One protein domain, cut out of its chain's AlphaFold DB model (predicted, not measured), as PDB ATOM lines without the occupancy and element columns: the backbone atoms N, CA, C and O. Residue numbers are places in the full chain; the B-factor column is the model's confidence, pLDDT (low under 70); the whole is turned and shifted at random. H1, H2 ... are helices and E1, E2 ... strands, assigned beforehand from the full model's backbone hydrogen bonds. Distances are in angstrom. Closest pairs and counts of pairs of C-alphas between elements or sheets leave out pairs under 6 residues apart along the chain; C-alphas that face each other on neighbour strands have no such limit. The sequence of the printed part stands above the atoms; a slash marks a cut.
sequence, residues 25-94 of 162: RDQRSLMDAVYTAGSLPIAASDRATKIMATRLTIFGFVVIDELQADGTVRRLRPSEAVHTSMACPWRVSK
ATOM      1  N   ARG A  25     -29.737 -27.484 -16.774       85.81
ATOM      2  CA  ARG A  25     -29.052 -26.190 -16.892       85.81
ATOM      3  C   ARG A  25     -29.918 -25.063 -16.350       85.81
ATOM      4  O   ARG A  25     -29.387 -24.202 -15.661       85.81
ATOM      5  N   ASP A  26     -31.218 -25.084 -16.624       87.12
ATOM      6  CA  ASP A  26     -32.163 -24.085 -16.124       87.12
ATOM      7  C   ASP A  26     -32.252 -24.169 -14.593       87.12
ATOM      8  O   ASP A  26     -32.229 -23.145 -13.914       87.12
ATOM      9  N   GLN A  27     -32.232 -25.383 -14.029       90.44
ATOM     10  CA  GLN A  27     -32.151 -25.601 -12.583       90.44
ATOM     11  C   GLN A  27     -30.856 -25.039 -11.999       90.44
ATOM     12  O   GLN A  27     -30.893 -24.323 -10.998       90.44
ATOM     13  N   ARG A  28     -29.708 -25.349 -12.613       90.81
ATOM     14  CA  ARG A  28     -28.405 -24.847 -12.162       90.81
ATOM     15  C   ARG A  28     -28.324 -23.326 -12.260       90.81
ATOM     16  O   ARG A  28     -27.823 -22.704 -11.337       90.81
ATOM     17  N   SER A  29     -28.844 -22.751 -13.340       90.56
ATOM     18  CA  SER A  29     -28.920 -21.305 -13.560       90.56
ATOM     19  C   SER A  29     -29.794 -20.624 -12.505       90.56
ATOM     20  O   SER A  29     -29.380 -19.639 -11.901       90.56
ATOM     21  N   LEU A  30     -30.970 -21.187 -12.206       90.31
ATOM     22  CA  LEU A  30     -31.858 -20.674 -11.161       90.31
ATOM     23  C   LEU A  30     -31.200 -20.739  -9.779       90.31
ATOM     24  O   LEU A  30     -31.259 -19.772  -9.023       90.31
ATOM     25  N   MET A  31     -30.562 -21.867  -9.456       93.75
ATOM     26  CA  MET A  31     -29.803 -22.018  -8.217       93.75
ATOM     27  C   MET A  31     -28.683 -20.981  -8.142       93.75
ATOM     28  O   MET A  31     -28.623 -20.237  -7.174       93.75
ATOM     29  N   ASP A  32     -27.845 -20.865  -9.168       92.94
ATOM     30  CA  ASP A  32     -26.741 -19.904  -9.191       92.94
ATOM     31  C   ASP A  32     -27.227 -18.454  -9.037       92.94
ATOM     32  O   ASP A  32     -26.699 -17.702  -8.220       92.94
ATOM     33  N   ALA A  33     -28.311 -18.080  -9.719       93.00
ATOM     34  CA  ALA A  33     -28.912 -16.755  -9.598       93.00
ATOM     35  C   ALA A  33     -29.430 -16.473  -8.178       93.00
ATOM     36  O   ALA A  33     -29.138 -15.418  -7.615       93.00
ATOM     37  N   VAL A  34     -30.159 -17.411  -7.558       92.75
ATOM     38  CA  VAL A  34     -30.642 -17.264  -6.170       92.75
ATOM     39  C   VAL A  34     -29.473 -17.232  -5.192       92.75
ATOM     40  O   VAL A  34     -29.480 -16.456  -4.234       92.75
ATOM     41  N   TYR A  35     -28.455 -18.060  -5.422       90.12
ATOM     42  CA  TYR A  35     -27.328 -18.164  -4.513       90.12
ATOM     43  C   TYR A  35     -26.331 -17.006  -4.649       90.12
ATOM     44  O   TYR A  35     -25.726 -16.610  -3.652       90.12
ATOM     45  N   THR A  36     -26.237 -16.385  -5.817       92.12
ATOM     46  CA  THR A  36     -25.427 -15.186  -6.046       92.12
ATOM     47  C   THR A  36     -26.170 -13.921  -5.610       92.12
ATOM     48  O   THR A  36     -25.636 -13.129  -4.841       92.12
ATOM     49  N   ALA A  37     -27.432 -13.745  -6.021       91.50
ATOM     50  CA  ALA A  37     -28.223 -12.549  -5.701       91.50
ATOM     51  C   ALA A  37     -28.848 -12.573  -4.291       91.50
ATOM     52  O   ALA A  37     -29.355 -11.563  -3.809       91.50
ATOM     53  N   GLY A  38     -28.890 -13.738  -3.636       88.69
ATOM     54  CA  GLY A  38     -29.561 -13.965  -2.349       88.69
ATOM     55  C   GLY A  38     -31.086 -14.088  -2.449       88.69
ATOM     56  O   GLY A  38     -31.712 -14.788  -1.648       88.69
ATOM     57  N   SER A  39     -31.688 -13.445  -3.451       88.62
ATOM     58  CA  SER A  39     -33.109 -13.547  -3.767       88.62
ATOM     59  C   SER A  39     -33.388 -13.191  -5.224       88.62
ATOM     60  O   SER A  39     -32.720 -12.323  -5.781       88.62
ATOM     61  N   LEU A  40     -34.397 -13.823  -5.822       92.69
ATOM     62  CA  LEU A  40     -34.762 -13.644  -7.221       92.69
ATOM     63  C   LEU A  40     -36.284 -13.464  -7.368       92.69
ATOM     64  O   LEU A  40     -37.039 -14.337  -6.926       92.69
ATOM     65  N   PRO A  41     -36.764 -12.361  -7.973       91.19
ATOM     66  CA  PRO A  41     -38.170 -12.219  -8.333       91.19
ATOM     67  C   PRO A  41     -38.495 -13.062  -9.574       91.19
ATOM     68  O   PRO A  41     -37.770 -13.032 -10.565       91.19
ATOM     69  N   ILE A  42     -39.608 -13.787  -9.535       89.62
ATOM     70  CA  ILE A  42     -40.139 -14.580 -10.646       89.62
ATOM     71  C   ILE A  42     -41.503 -14.011 -11.034       89.62
ATOM     72  O   ILE A  42     -42.413 -13.898 -10.207       89.62
ATOM     73  N   ALA A  43     -41.647 -13.665 -12.311       89.00
ATOM     74  CA  ALA A  43     -42.894 -13.147 -12.858       89.00
ATOM     75  C   ALA A  43     -44.023 -14.190 -12.797       89.00
ATOM     76  O   ALA A  43     -43.791 -15.397 -12.863       89.00
ATOM     77  N   ALA A  44     -45.274 -13.727 -12.731       87.06
ATOM     78  CA  ALA A  44     -46.439 -14.611 -12.714       87.06
ATOM     79  C   ALA A  44     -46.560 -15.487 -13.976       87.06
ATOM     80  O   ALA A  44     -47.019 -16.624 -13.894       87.06
ATOM     81  N   SER A  45     -46.106 -14.975 -15.122       85.75
ATOM     82  CA  SER A  45     -46.158 -15.649 -16.421       85.75
ATOM     83  C   SER A  45     -45.164 -16.804 -16.569       85.75
ATOM     84  O   SER A  45     -45.405 -17.708 -17.370       85.75
ATOM     85  N   ASP A  46     -44.065 -16.814 -15.808       87.44
ATOM     86  CA  ASP A  46     -43.018 -17.830 -15.943       87.44
ATOM     87  C   ASP A  46     -43.356 -19.099 -15.154       87.44
ATOM     88  O   ASP A  46     -42.843 -19.387 -14.067       87.44
ATOM     89  N   ARG A  47     -44.263 -19.889 -15.728       86.50
ATOM     90  CA  ARG A  47     -44.727 -21.136 -15.124       86.50
ATOM     91  C   ARG A  47     -43.625 -22.192 -15.024       86.50
ATOM     92  O   ARG A  47     -43.637 -22.982 -14.081       86.50
ATOM     93  N   ALA A  48     -42.687 -22.225 -15.971       86.88
ATOM     94  CA  ALA A  48     -41.622 -23.225 -16.003       86.88
ATOM     95  C   ALA A  48     -40.667 -23.038 -14.817       86.88
ATOM     96  O   ALA A  48     -40.438 -23.980 -14.049       86.88
ATOM     97  N   THR A  49     -40.203 -21.806 -14.600       89.25
ATOM     98  CA  THR A  49     -39.327 -21.477 -13.472       89.25
ATOM     99  C   THR A  49     -40.060 -21.630 -12.140       89.25
ATOM    100  O   THR A  49     -39.477 -22.138 -11.185       89.25
ATOM    101  N   LYS A  50     -41.362 -21.312 -12.071       90.75
ATOM    102  CA  LYS A  50     -42.186 -21.574 -10.877       90.75
ATOM    103  C   LYS A  50     -42.276 -23.057 -10.522       90.75
ATOM    104  O   LYS A  50     -42.029 -23.419  -9.378       90.75
ATOM    105  N   ILE A  51     -42.568 -23.934 -11.486       89.31
ATOM    106  CA  ILE A  51     -42.610 -25.390 -11.244       89.31
ATOM    107  C   ILE A  51     -41.260 -25.880 -10.707       89.31
ATOM    108  O   ILE A  51     -41.211 -26.687  -9.777       89.31
ATOM    109  N   MET A  52     -40.161 -25.380 -11.271       90.56
ATOM    110  CA  MET A  52     -38.813 -25.728 -10.834       90.56
ATOM    111  C   MET A  52     -38.503 -25.207  -9.426       90.56
ATOM    112  O   MET A  52     -38.021 -25.971  -8.593       90.56
ATOM    113  N   ALA A  53     -38.854 -23.956  -9.122       91.12
ATOM    114  CA  ALA A  53     -38.716 -23.375  -7.789       91.12
ATOM    115  C   ALA A  53     -39.510 -24.171  -6.742       91.12
ATOM    116  O   ALA A  53     -38.994 -24.446  -5.658       91.12
ATOM    117  N   THR A  54     -40.730 -24.611  -7.067       90.88
ATOM    118  CA  THR A  54     -41.543 -25.444  -6.170       90.88
ATOM    119  C   THR A  54     -40.859 -26.776  -5.870       90.88
ATOM    120  O   THR A  54     -40.785 -27.174  -4.709       90.88
ATOM    121  N   ARG A  55     -40.284 -27.445  -6.881       89.94
ATOM    122  CA  ARG A  55     -39.504 -28.683  -6.679       89.94
ATOM    123  C   ARG A  55     -38.300 -28.450  -5.768       89.94
ATOM    124  O   ARG A  55     -38.096 -29.204  -4.824       89.94
ATOM    125  N   LEU A  56     -37.542 -27.384  -6.015       89.69
ATOM    126  CA  LEU A  56     -36.390 -27.021  -5.185       89.69
ATOM    127  C   LEU A  56     -36.796 -26.669  -3.746       89.69
ATOM    128  O   LEU A  56     -36.035 -26.932  -2.818       89.69
ATOM    129  N   THR A  57     -38.001 -26.133  -3.553       89.69
ATOM    130  CA  THR A  57     -38.559 -25.841  -2.225       89.69
ATOM    131  C   THR A  57     -38.948 -27.111  -1.477       89.69
ATOM    132  O   THR A  57     -38.693 -27.209  -0.282       89.69
ATOM    133  N   ILE A  58     -39.508 -28.115  -2.166       88.50
ATOM    134  CA  ILE A  58     -39.798 -29.434  -1.572       88.50
ATOM    135  C   ILE A  58     -38.509 -30.096  -1.069       88.50
ATOM    136  O   ILE A  58     -38.505 -30.676   0.012       88.50
ATOM    137  N   PHE A  59     -37.410 -29.968  -1.818       86.19
ATOM    138  CA  PHE A  59     -36.095 -30.463  -1.399       86.19
ATOM    139  C   PHE A  59     -35.401 -29.586  -0.345       86.19
ATOM    140  O   PHE A  59     -34.372 -29.987   0.188       86.19
ATOM    141  N   GLY A  60     -35.937 -28.402  -0.035       87.50
ATOM    142  CA  GLY A  60     -35.379 -27.499   0.974       87.50
ATOM    143  C   GLY A  60     -34.189 -26.652   0.507       87.50
ATOM    144  O   GLY A  60     -33.533 -26.032   1.340       87.50
ATOM    145  N   PHE A  61     -33.909 -26.578  -0.798       88.81
ATOM    146  CA  PHE A  61     -32.788 -25.786  -1.330       88.81
ATOM    147  C   PHE A  61     -33.083 -24.294  -1.451       88.81
ATOM    148  O   PHE A  61     -32.158 -23.482  -1.468       88.81
ATOM    149  N   VAL A  62     -34.355 -23.934  -1.588       91.06
ATOM    150  CA  VAL A  62     -34.825 -22.555  -1.726       91.06
ATOM    151  C   VAL A  62     -36.141 -22.395  -0.991       91.06
ATOM    152  O   VAL A  62     -36.808 -23.377  -0.665       91.06
ATOM    153  N   VAL A  63     -36.527 -21.150  -0.742       90.62
ATOM    154  CA  VAL A  63     -37.806 -20.837  -0.116       90.62
ATOM    155  C   VAL A  63     -38.549 -19.804  -0.950       90.62
ATOM    156  O   VAL A  63     -37.946 -18.849  -1.442       90.62
ATOM    157  N   ILE A  64     -39.854 -20.013  -1.124       91.81
ATOM    158  CA  ILE A  64     -40.716 -19.166  -1.950       91.81
ATOM    159  C   ILE A  64     -41.585 -18.285  -1.057       91.81
ATOM    160  O   ILE A  64     -42.287 -18.773  -0.168       91.81
ATOM    161  N   ASP A  65     -41.573 -16.993  -1.357       91.00
ATOM    162  CA  ASP A  65     -42.531 -16.018  -0.861       91.00
ATOM    163  C   ASP A  65     -43.412 -15.532  -2.016       91.00
ATOM    164  O   ASP A  65     -42.922 -15.176  -3.087       91.00
ATOM    165  N   GLU A  66     -44.719 -15.515  -1.810       89.94
ATOM    166  CA  GLU A  66     -45.677 -14.863  -2.693       89.94
ATOM    167  C   GLU A  66     -45.648 -13.356  -2.450       89.94
ATOM    168  O   GLU A  66     -45.744 -12.907  -1.308       89.94
ATOM    169  N   LEU A  67     -45.529 -12.577  -3.525       87.50
ATOM    170  CA  LEU A  67     -45.735 -11.135  -3.495       87.50
ATOM    171  C   LEU A  67     -47.211 -10.862  -3.783       87.50
ATOM    172  O   LEU A  67     -47.679 -11.055  -4.908       87.50
ATOM    173  N   GLN A  68     -47.935 -10.420  -2.759       84.50
ATOM    174  CA  GLN A  68     -49.311  -9.948  -2.898       84.50
ATOM    175  C   GLN A  68     -49.345  -8.604  -3.634       84.50
ATOM    176  O   GLN A  68     -48.373  -7.842  -3.614       84.50
ATOM    177  N   ALA A  69     -50.491  -8.277  -4.233       79.50
ATOM    178  CA  ALA A  69     -50.716  -6.980  -4.880       79.50
ATOM    179  C   ALA A  69     -50.534  -5.791  -3.913       79.50
ATOM    180  O   ALA A  69     -50.143  -4.708  -4.334       79.50
ATOM    181  N   ASP A  70     -50.727  -6.029  -2.613       79.19
ATOM    182  CA  ASP A  70     -50.551  -5.045  -1.541       79.19
ATOM    183  C   ASP A  70     -49.071  -4.790  -1.182       79.19
ATOM    184  O   ASP A  70     -48.768  -4.028  -0.268       79.19
ATOM    185  N   GLY A  71     -48.128  -5.465  -1.856       79.56
ATOM    186  CA  GLY A  71     -46.686  -5.365  -1.598       79.56
ATOM    187  C   GLY A  71     -46.200  -6.182  -0.397       79.56
ATOM    188  O   GLY A  71     -45.012  -6.166  -0.072       79.56
ATOM    189  N   THR A  72     -47.095  -6.924   0.256       82.88
ATOM    190  CA  THR A  72     -46.736  -7.841   1.339       82.88
ATOM    191  C   THR A  72     -46.158  -9.141   0.785       82.88
ATOM    192  O   THR A  72     -46.539  -9.611  -0.290       82.88
ATOM    193  N   VAL A  73     -45.211  -9.723   1.525       86.88
ATOM    194  CA  VAL A  73     -44.610 -11.020   1.197       86.88
ATOM    195  C   VAL A  73     -45.164 -12.098   2.121       86.88
ATOM    196  O   VAL A  73     -45.089 -11.978   3.344       86.88
ATOM    197  N   ARG A  74     -45.726 -13.161   1.541       86.25
ATOM    198  CA  ARG A  74     -46.261 -14.308   2.281       86.25
ATOM    199  C   ARG A  74     -45.479 -15.566   1.943       86.25
ATOM    200  O   ARG A  74     -45.465 -16.011   0.802       86.25
ATOM    201  N   ARG A  75     -44.899 -16.197   2.962       87.56
ATOM    202  CA  ARG A  75     -44.221 -17.489   2.827       87.56
ATOM    203  C   ARG A  75     -45.216 -18.569   2.399       87.56
ATOM    204  O   ARG A  75     -46.170 -18.839   3.128       87.56
ATOM    205  N   LEU A  76     -44.973 -19.197   1.250       85.44
ATOM    206  CA  LEU A  76     -45.814 -20.287   0.751       85.44
ATOM    207  C   LEU A  76     -45.348 -21.629   1.303       85.44
ATOM    208  O   LEU A  76     -44.152 -21.935   1.315       85.44
ATOM    209  N   ARG A  77     -46.300 -22.476   1.705       83.25
ATOM    210  CA  ARG A  77     -46.004 -23.893   1.949       83.25
ATOM    211  C   ARG A  77     -45.829 -24.624   0.612       83.25
ATOM    212  O   ARG A  77     -46.493 -24.269  -0.364       83.25
ATOM    213  N   PRO A  78     -45.017 -25.696   0.551       79.56
ATOM    214  CA  PRO A  78     -44.848 -26.474  -0.678       79.56
ATOM    215  C   PRO A  78     -46.176 -26.959  -1.279       79.56
ATOM    216  O   PRO A  78     -46.355 -26.919  -2.491       79.56
ATOM    217  N   SER A  79     -47.140 -27.350  -0.438       78.88
ATOM    218  CA  SER A  79     -48.480 -27.774  -0.864       78.88
ATOM    219  C   SER A  79     -49.270 -26.670  -1.577       78.88
ATOM    220  O   SER A  79     -49.974 -26.953  -2.547       78.88
ATOM    221  N   GLU A  80     -49.129 -25.418  -1.140       81.25
ATOM    222  CA  GLU A  80     -49.807 -24.245  -1.709       81.25
ATOM    223  C   GLU A  80     -49.134 -23.787  -3.013       81.25
ATOM    224  O   GLU A  80     -49.809 -23.434  -3.987       81.25
ATOM    225  N   ALA A  81     -47.799 -23.861  -3.056       78.00
ATOM    226  CA  ALA A  81     -46.997 -23.518  -4.227       78.00
ATOM    227  C   ALA A  81     -47.257 -24.453  -5.426       78.00
ATOM    228  O   ALA A  81     -47.101 -24.040  -6.574       78.00
ATOM    229  N   VAL A  82     -47.664 -25.704  -5.184       73.88
ATOM    230  CA  VAL A  82     -48.005 -26.661  -6.252       73.88
ATOM    231  C   VAL A  82     -49.376 -26.371  -6.875       73.88
ATOM    232  O   VAL A  82     -49.523 -26.521  -8.087       73.88
ATOM    233  N   HIS A  83     -50.371 -25.959  -6.083       67.69
ATOM    234  CA  HIS A  83     -51.773 -25.997  -6.518       67.69
ATOM    235  C   HIS A  83     -52.382 -24.636  -6.868       67.69
ATOM    236  O   HIS A  83     -53.200 -24.576  -7.783       67.69
ATOM    237  N   THR A  84     -52.025 -23.551  -6.173       59.75
ATOM    238  CA  THR A  84     -52.894 -22.353  -6.179       59.75
ATOM    239  C   THR A  84     -52.156 -21.042  -6.450       59.75
ATOM    240  O   THR A  84     -52.717 -20.156  -7.087       59.75
ATOM    241  N   SER A  85     -50.879 -20.910  -6.086       65.12
ATOM    242  CA  SER A  85     -50.189 -19.603  -6.132       65.12
ATOM    243  C   SER A  85     -49.580 -19.221  -7.503       65.12
ATOM    244  O   SER A  85     -48.762 -18.314  -7.629       65.12
ATOM    245  N   MET A  86     -49.961 -19.867  -8.610       76.75
ATOM    246  CA  MET A  86     -49.341 -19.548  -9.911       76.75
ATOM    247  C   MET A  86     -49.721 -18.169 -10.481       76.75
ATOM    248  O   MET A  86     -49.010 -17.689 -11.364       76.75
ATOM    249  N   ALA A  87     -50.758 -17.504  -9.962       80.69
ATOM    250  CA  ALA A  87     -51.249 -16.221 -10.474       80.69
ATOM    251  C   ALA A  87     -50.458 -14.987  -9.990       80.69
ATOM    252  O   ALA A  87     -50.393 -13.991 -10.706       80.69
ATOM    253  N   CYS A  88     -49.823 -15.049  -8.817       85.31
ATOM    254  CA  CYS A  88     -49.104 -13.915  -8.224       85.31
ATOM    255  C   CYS A  88     -47.597 -13.988  -8.512       85.31
ATOM    256  O   CYS A  88     -47.061 -15.089  -8.666       85.31
ATOM    257  N   PRO A  89     -46.864 -12.866  -8.595       89.19
ATOM    258  CA  PRO A  89     -45.404 -12.894  -8.667       89.19
ATOM    259  C   PRO A  89     -44.797 -13.574  -7.433       89.19
ATOM    260  O   PRO A  89     -45.307 -13.445  -6.321       89.19
ATOM    261  N   TRP A  90     -43.701 -14.304  -7.622       91.44
ATOM    262  CA  TRP A  90     -43.000 -14.990  -6.534       91.44
ATOM    263  C   TRP A  90     -41.643 -14.355  -6.280       91.44
ATOM    264  O   TRP A  90     -41.038 -13.752  -7.164       91.44
ATOM    265  N   ARG A  91     -41.127 -14.545  -5.075       91.25
ATOM    266  CA  ARG A  91     -39.758 -14.229  -4.696       91.25
ATOM    267  C   ARG A  91     -39.124 -15.487  -4.138       91.25
ATOM    268  O   ARG A  91     -39.565 -16.024  -3.130       91.25
ATOM    269  N   VAL A  92     -38.090 -15.966  -4.814       92.12
ATOM    270  CA  VAL A  92     -37.316 -17.126  -4.373       92.12
ATOM    271  C   VAL A  92     -36.112 -16.621  -3.605       92.12
ATOM    272  O   VAL A  92     -35.424 -15.713  -4.058       92.12
ATOM    273  N   SER A  93     -35.860 -17.182  -2.434       92.62
ATOM    274  CA  SER A  93     -34.765 -16.781  -1.555       92.62
ATOM    275  C   SER A  93     -33.988 -17.993  -1.066       92.62
ATOM    276  O   SER A  93     -34.484 -19.124  -1.091       92.62
ATOM    277  N   LYS A  94     -32.754 -17.751  -0.614       90.94
ATOM    278  CA  LYS A  94     -31.996 -18.761   0.126       90.94
ATOM    279  C   LYS A  94     -32.758 -19.148   1.399       90.94
ATOM    280  O   LYS A  94     -33.315 -18.265   2.060       90.94
TER     281      LYS A  94
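AT A GLANCE: This is residues 25 to 94 of the 162 residues of an uncharacterized protein of Microvirga tunisiensis (UniProt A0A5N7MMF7). A small twisted wall of four strands has the helix H2 running along its strands over one face, while H1 stands up from that same face at the E1 side and short H3 packs beside H2. The turn of the hairpin E2 and E3 and the start of H1 mark the two ends of the longest axis. The printed part has 70 residues, with three named helices and four named strands in the order H1 E1 H2 E2 E3 H3 E4; the antiparallel sheet runs E1 E4 E2 E3, and the class is mixed, helices and strands. The whole is compact, with a radius of gyration of the C-alphas of 10.9 A and spans of 31 by 22 by 21 A.

HOW THE PARTS SIT: H1, residues 25 to 37, stands up from the sheet, its line rising 66 degrees out of the local plane, which only just has its 6 C-alphas. Its closest C-alphas to E1, residues 39 to 42, are those of Val 34 and Leu 40, 5.6 A apart. H2, residues 47 to 58, is on the same face as H1, at a height over the sheet of 8.8 A. H1 and H2 are close but not clearly touching, the closest C-alphas being those of Gln 27 and Met 52, 6.9 A, and only just about perpendicular at 71 degrees. H2 lies over E2, residues 63 to 67, and E4, residues 90 to 93, and runs along the strands, at 24 degrees to E2 on the local plane. E2 forms a hairpin with E3, residues 73 to 75, with N 66 and O 74 within hydrogen-bond range at 2.8 A. H3, residues 78 to 83, touches H2 at a shallow tilt of 29 degrees, opposite ways, the closest C-alphas being those of Ile 58 and Pro 78, 5.9 A; it only grazes the sheet. E4 is antiparallel to E1, with N 40 and O 92 at 2.8 A, and to E2, with N 65 and O 91 at 2.8 A, both within hydrogen-bond range. E1, H2, E2 and E3, H3, E4 are split strand-helix-strand units, two strands running the same way with another strand between them, each with a right-handed crossover. H1 and H2 have every O i to N i+4 pair within hydrogen-bond range, H3 1 of 2.

IN THESE COORDINATES: H1 begins at C-alpha 25, (-29.052, -26.190, -16.892), and is 17.7 A long; H2 is 16.6 A and E2 13.0 A. E4 ends at C-alpha 93, (-34.765, -16.781, -1.555).

THE WHOLE: The C-alphas farthest apart, those of Arg 25 and Asp 70, are 33.8 A apart. The printed part has no cut and no long link. Its mean pLDDT is 86.7, with residues 83 to 85 under 70.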